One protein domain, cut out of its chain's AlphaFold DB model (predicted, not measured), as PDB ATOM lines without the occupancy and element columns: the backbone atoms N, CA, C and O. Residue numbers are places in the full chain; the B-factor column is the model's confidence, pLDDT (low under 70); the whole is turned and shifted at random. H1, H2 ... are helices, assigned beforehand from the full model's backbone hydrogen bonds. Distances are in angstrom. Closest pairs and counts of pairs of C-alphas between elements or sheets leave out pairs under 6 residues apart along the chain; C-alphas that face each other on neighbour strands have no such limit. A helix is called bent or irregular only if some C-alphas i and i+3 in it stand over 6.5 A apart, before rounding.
ATOM      1  N   ALA A  15     -29.517  -1.016 -21.973       54.72
ATOM      2  CA  ALA A  15     -28.783  -1.555 -23.115       54.72
ATOM      3  C   ALA A  15     -29.581  -2.573 -23.961       54.72
ATOM      4  O   ALA A  15     -29.229  -2.779 -25.117       54.72
ATOM      5  N   ASP A  16     -30.672  -3.146 -23.439       55.19
ATOM      6  CA  ASP A  16     -31.522  -4.106 -24.165       55.19
ATOM      7  C   ASP A  16     -32.548  -3.431 -25.103       55.19
ATOM      8  O   ASP A  16     -33.362  -4.105 -25.730       55.19
ATOM      9  N   SER A  17     -32.536  -2.095 -25.207       64.88
ATOM     10  CA  SER A  17     -33.567  -1.321 -25.924       64.88
ATOM     11  C   SER A  17     -33.050  -0.473 -27.095       64.88
ATOM     12  O   SER A  17     -33.803   0.310 -27.675       64.88
ATOM     13  N   SER A  18     -31.779  -0.620 -27.481       81.62
ATOM     14  CA  SER A  18     -31.248   0.048 -28.673       81.62
ATOM     15  C   SER A  18     -31.524  -0.775 -29.929       81.62
ATOM     16  O   SER A  18     -31.107  -1.929 -30.009       81.62
ATOM     17  N   LEU A  19     -32.167  -0.157 -30.922       86.94
ATOM     18  CA  LEU A  19     -32.360  -0.759 -32.240       86.94
ATOM     19  C   LEU A  19     -31.013  -1.154 -32.851       86.94
ATOM     20  O   LEU A  19     -30.051  -0.379 -32.831       86.94
ATOM     21  N   THR A  20     -30.967  -2.328 -33.469       91.50
ATOM     22  CA  THR A  20     -29.892  -2.668 -34.400       91.50
ATOM     23  C   THR A  20     -29.881  -1.676 -35.564       91.50
ATOM     24  O   THR A  20     -30.875  -1.018 -35.874       91.50
ATOM     25  N   SER A  21     -28.759  -1.584 -36.277       91.12
ATOM     26  CA  SER A  21     -28.661  -0.694 -37.438       91.12
ATOM     27  C   SER A  21     -29.695  -1.019 -38.526       91.12
ATOM     28  O   SER A  21     -30.193  -0.105 -39.179       91.12
ATOM     29  N   ALA A  22     -30.055  -2.298 -38.694       91.00
ATOM     30  CA  ALA A  22     -31.092  -2.718 -39.636       91.00
ATOM     31  C   ALA A  22     -32.488  -2.265 -39.185       91.00
ATOM     32  O   ALA A  22     -33.250  -1.733 -39.989       91.00
ATOM     33  N   GLU A  23     -32.809  -2.418 -37.899       94.62
ATOM     34  CA  GLU A  23     -34.093  -1.984 -37.342       94.62
ATOM     35  C   GLU A  23     -34.235  -0.461 -37.346       94.62
ATOM     36  O   GLU A  23     -35.293   0.057 -37.693       94.62
ATOM     37  N   ALA A  24     -33.166   0.271 -37.024       93.81
ATOM     38  CA  ALA A  24     -33.153   1.728 -37.102       93.81
ATOM     39  C   ALA A  24     -33.393   2.213 -38.540       93.81
ATOM     40  O   ALA A  24     -34.158   3.154 -38.755       93.81
ATOM     41  N   LEU A  25     -32.783   1.545 -39.525       93.88
ATOM     42  CA  LEU A  25     -32.996   1.847 -40.936       93.88
ATOM     43  C   LEU A  25     -34.436   1.537 -41.358       93.88
ATOM     44  O   LEU A  25     -35.090   2.389 -41.945       93.88
ATOM     45  N   ALA A  26     -34.965   0.363 -41.010       95.12
ATOM     46  CA  ALA A  26     -36.350   0.006 -41.316       95.12
ATOM     47  C   ALA A  26     -37.339   1.006 -40.699       95.12
ATOM     48  O   ALA A  26     -38.251   1.480 -41.379       95.12
ATOM     49  N   LYS A  27     -37.118   1.389 -39.435       95.81
ATOM     50  CA  LYS A  27     -37.937   2.387 -38.748       95.81
ATOM     51  C   LYS A  27     -37.902   3.739 -39.462       95.81
ATOM     52  O   LYS A  27     -38.953   4.336 -39.655       95.81
ATOM     53  N   LEU A  28     -36.726   4.207 -39.885       95.25
ATOM     54  CA  LEU A  28     -36.593   5.463 -40.630       95.25
ATOM     55  C   LEU A  28     -37.428   5.449 -41.920       95.25
ATOM     56  O   LEU A  28     -38.121   6.420 -42.213       95.25
ATOM     57  N   PHE A  29     -37.381   4.348 -42.673       96.38
ATOM     58  CA  PHE A  29     -38.117   4.229 -43.932       96.38
ATOM     59  C   PHE A  29     -39.631   4.251 -43.705       96.38
ATOM     60  O   PHE A  29     -40.337   4.938 -44.444       96.38
ATOM     61  N   LEU A  30     -40.111   3.553 -42.672       96.94
ATOM     62  CA  LEU A  30     -41.522   3.561 -42.275       96.94
ATOM     63  C   LEU A  30     -41.967   4.955 -41.812       96.94
ATOM     64  O   LEU A  30     -42.950   5.476 -42.329       96.94
ATOM     65  N   ASP A  31     -41.196   5.606 -40.932       97.31
ATOM     66  CA  ASP A  31     -41.501   6.955 -40.436       97.31
ATOM     67  C   ASP A  31     -41.589   7.986 -41.583       97.31
ATOM     68  O   ASP A  31     -42.356   8.948 -41.503       97.31
ATOM     69  N   ASN A  32     -40.781   7.824 -42.636       96.38
ATOM     70  CA  ASN A  32     -40.818   8.678 -43.823       96.38
ATOM     71  C   ASN A  32     -42.019   8.358 -44.720       96.38
ATOM     72  O   ASN A  32     -42.677   9.283 -45.199       96.38
ATOM     73  N   ALA A  33     -42.342   7.077 -44.913       94.44
ATOM     74  CA  ALA A  33     -43.508   6.660 -45.688       94.44
ATOM     75  C   ALA A  33     -44.813   7.185 -45.069       94.44
ATOM     76  O   ALA A  33     -45.646   7.744 -45.784       94.44
ATOM     77  N   ASP A  34     -44.936   7.118 -43.741       97.00
ATOM     78  CA  ASP A  34     -46.083   7.644 -42.992       97.00
ATOM     79  C   ASP A  34     -46.255   9.164 -43.160       97.00
ATOM     80  O   ASP A  34     -47.369   9.687 -43.093       97.00
ATOM     81  N   LYS A  35     -45.160   9.889 -43.420       96.75
ATOM     82  CA  LYS A  35     -45.160  11.339 -43.687       96.75
ATOM     83  C   LYS A  35     -45.335  11.687 -45.167       96.75
ATOM     84  O   LYS A  35     -45.393  12.867 -45.501       96.75
ATOM     85  N   GLY A  36     -45.398  10.693 -46.057       95.69
ATOM     86  CA  GLY A  36     -45.404  10.901 -47.507       95.69
ATOM     87  C   GLY A  36     -44.035  11.270 -48.098       95.69
ATOM     88  O   GLY A  36     -43.957  11.644 -49.266       95.69
ATOM     89  N   CYS A  37     -42.957  11.131 -47.325       95.81
ATOM     90  CA  CYS A  37     -41.571  11.444 -47.681       95.81
ATOM     91  C   CYS A  37     -40.857  10.255 -48.361       95.81
ATOM     92  O   CYS A  37     -39.762   9.843 -47.974       95.81
ATOM     93  N   ASN A  38     -41.500   9.635 -49.357       94.69
ATOM     94  CA  ASN A  38     -40.911   8.486 -50.060       94.69
ATOM     95  C   ASN A  38     -39.717   8.888 -50.942       94.69
ATOM     96  O   ASN A  38     -38.782   8.106 -51.091       94.69
ATOM     97  N   ALA A  39     -39.700  10.119 -51.460       96.56
ATOM     98  CA  ALA A  39     -38.598  10.624 -52.281       96.56
ATOM     99  C   ALA A  39     -37.275  10.706 -51.496       96.56
ATOM    100  O   ALA A  39     -36.191  10.499 -52.044       96.56
ATOM    101  N   GLU A  40     -37.349  10.977 -50.193       95.56
ATOM    102  CA  GLU A  40     -36.208  10.995 -49.285       95.56
ATOM    103  C   GLU A  40     -35.656   9.584 -49.053       95.56
ATOM    104  O   GLU A  40     -34.436   9.401 -49.019       95.56
ATOM    105  N   ASN A  41     -36.535   8.579 -48.955       96.75
ATOM    106  CA  ASN A  41     -36.126   7.174 -48.905       96.75
ATOM    107  C   ASN A  41     -35.417   6.760 -50.202       96.75
ATOM    108  O   ASN A  41     -34.337   6.170 -50.141       96.75
ATOM    109  N   ASP A  42     -35.980   7.116 -51.359       96.88
ATOM    110  CA  ASP A  42     -35.388   6.816 -52.668       96.88
ATOM    111  C   ASP A  42     -33.996   7.450 -52.801       96.88
ATOM    112  O   ASP A  42     -33.018   6.766 -53.114       96.88
ATOM    113  N   THR A  43     -33.870   8.732 -52.440       97.56
ATOM    114  CA  THR A  43     -32.589   9.459 -52.449       97.56
ATOM    115  C   THR A  43     -31.544   8.781 -51.556       97.56
ATOM    116  O   THR A  43     -30.376   8.645 -51.935       97.56
ATOM    117  N   LEU A  44     -31.943   8.324 -50.364       96.06
ATOM    118  CA  LEU A  44     -31.043   7.623 -49.449       96.06
ATOM    119  C   LEU A  44     -30.554   6.294 -50.042       96.06
ATOM    120  O   LEU A  44     -29.361   5.989 -49.962       96.06
ATOM    121  N   VAL A  45     -31.446   5.513 -50.657       96.31
ATOM    122  CA  VAL A  45     -31.087   4.248 -51.318       96.31
ATOM    123  C   VAL A  45     -30.112   4.489 -52.469       96.31
ATOM    124  O   VAL A  45     -29.110   3.777 -52.584       96.31
ATOM    125  N   GLU A  46     -30.347   5.508 -53.294       97.75
ATOM    126  CA  GLU A  46     -29.462   5.850 -54.409       97.75
ATOM    127  C   GLU A  46     -28.038   6.186 -53.947       97.75
ATOM    128  O   GLU A  46     -27.060   5.672 -54.507       97.75
ATOM    129  N   GLU A  47     -27.900   6.989 -52.892       97.50
ATOM    130  CA  GLU A  47     -26.594   7.341 -52.329       97.50
ATOM    131  C   GLU A  47     -25.896   6.134 -51.679       97.50
ATOM    132  O   GLU A  47     -24.678   5.972 -51.827       97.50
ATOM    133  N   LEU A  48     -26.637   5.227 -51.031       95.56
ATOM    134  CA  LEU A  48     -26.078   3.969 -50.517       95.56
ATOM    135  C   LEU A  48     -25.543   3.085 -51.649       95.56
ATOM    136  O   LEU A  48     -24.410   2.603 -51.572       95.56
ATOM    137  N   LEU A  49     -26.311   2.918 -52.728       96.56
ATOM    138  CA  LEU A  49     -25.887   2.147 -53.898       96.56
ATOM    139  C   LEU A  49     -24.665   2.769 -54.577       96.56
ATOM    140  O   LEU A  49     -23.745   2.060 -54.991       96.56
ATOM    141  N   LYS A  50     -24.618   4.100 -54.672       97.00
ATOM    142  CA  LYS A  50     -23.464   4.833 -55.199       97.00
ATOM    143  C   LYS A  50     -22.216   4.594 -54.354       97.00
ATOM    144  O   LYS A  50     -21.183   4.231 -54.914       97.00
ATOM    145  N   ARG A  51     -22.316   4.709 -53.026       96.19
ATOM    146  CA  ARG A  51     -21.203   4.420 -52.106       96.19
ATOM    147  C   ARG A  51     -20.746   2.968 -52.196       96.19
ATOM    148  O   ARG A  51     -19.546   2.721 -52.248       96.19
ATOM    149  N   MET A  52     -21.681   2.020 -52.278       94.75
ATOM    150  CA  MET A  52     -21.365   0.604 -52.464       94.75
ATOM    151  C   MET A  52     -20.545   0.382 -53.740       94.75
ATOM    152  O   MET A  52     -19.508  -0.275 -53.684       94.75
ATOM    153  N   ARG A  53     -20.954   0.979 -54.869       95.00
ATOM    154  CA  ARG A  53     -20.197   0.905 -56.131       95.00
ATOM    155  C   ARG A  53     -18.795   1.500 -55.999       95.00
ATOM    156  O   ARG A  53     -17.842   0.907 -56.495       95.00
ATOM    157  N   THR A  54     -18.646   2.635 -55.312       94.88
ATOM    158  CA  THR A  54     -17.329   3.234 -55.042       94.88
ATOM    159  C   THR A  54     -16.440   2.295 -54.229       94.88
ATOM    160  O   THR A  54     -15.291   2.080 -54.599       94.88
ATOM    161  N   ILE A  55     -16.966   1.693 -53.160       92.56
ATOM    162  CA  ILE A  55     -16.217   0.738 -52.332       92.56
ATOM    163  C   ILE A  55     -15.819  -0.493 -53.154       92.56
ATOM    164  O   ILE A  55     -14.669  -0.918 -53.097       92.56
ATOM    165  N   GLN A  56     -16.734  -1.037 -53.960       91.94
ATOM    166  CA  GLN A  56     -16.451  -2.175 -54.838       91.94
ATOM    167  C   GLN A  56     -15.346  -1.854 -55.848       91.94
ATOM    168  O   GLN A  56     -14.445  -2.663 -56.029       91.94
ATOM    169  N   ALA A  57     -15.366  -0.664 -56.454       90.31
ATOM    170  CA  ALA A  57     -14.325  -0.234 -57.386       90.31
ATOM    171  C   ALA A  57     -12.935  -0.145 -56.731       90.31
ATOM    172  O   ALA A  57     -11.937  -0.401 -57.395       90.31
ATOM    173  N   LEU A  58     -12.869   0.189 -55.437       90.31
ATOM    174  CA  LEU A  58     -11.624   0.199 -54.661       90.31
ATOM    175  C   LEU A  58     -11.194  -1.204 -54.208       90.31
ATOM    176  O   LEU A  58     -10.006  -1.453 -54.027       90.31
ATOM    177  N   ALA A  59     -12.153  -2.106 -53.991       84.06
ATOM    178  CA  ALA A  59     -11.905  -3.470 -53.534       84.06
ATOM    179  C   ALA A  59     -11.510  -4.428 -54.671       84.06
ATOM    180  O   ALA A  59     -10.875  -5.449 -54.407       84.06
ATOM    181  N   ILE A  60     -11.872  -4.123 -55.923       71.94
ATOM    182  CA  ILE A  60     -11.392  -4.859 -57.097       71.94
ATOM    183  C   ILE A  60      -9.898  -4.531 -57.264       71.94
ATOM    184  O   ILE A  60      -9.565  -3.372 -57.521       71.94
TER     185      ILE A  60
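This is residues 15 to 60 of the 65 residues of an uncharacterized protein of Pseudonocardiales bacterium (UniProt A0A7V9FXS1). The longer helix, H2, and the shorter H1 make a flat, open V: a helical hairpin whose two arms meet near the tight turn between them and spread apart away from it. Residues 45 to 60, of which 45 to 59 belong to H2, stand free, and so do residues 20 to 26, of which 21 to 26 belong to H1. The printed part has 46 residues with two named helices, H1 then H2, and no named strand; its class is all helix. It is only just loose, close to extended, with a radius of gyration of the C-alphas of 13.8 A, and spans 37 by 32 by 8 A.

Find C-alpha 38 at (-40.911, 8.486, -50.060); from there H2, residues 38 to 59, runs 31.6 A to C-alpha 59 at (-11.905, -3.470, -53.534). Then go back to C-alpha 21 at (-28.661, -0.694, -37.438), where H1, residues 21 to 34, begins its 20.1 A. Neither helix is bent.

Look first at residues 38 to 41 of H2, which alone touch H1, through its residues 29 to 32 alone. The closest C-alphas of the two helices are those of Phe 29 and Asn 41, 6.1 A apart. The helices run opposite ways at a shallow tilt of 32 degrees, a helical hairpin, with centres 16.7 A apart. In both H1 and H2 every O i to N i+4 pair is within hydrogen-bond range.

The two C-alphas farthest apart are those of Lys 35 and Ile 60, 39.8 A. The printed part has no cut, and the link from H1 to H2, three residues, is tight. In the B-factor column you will find a mean pLDDT of 91.5 for the printed part of this model, with residues 15 to 17 under 70.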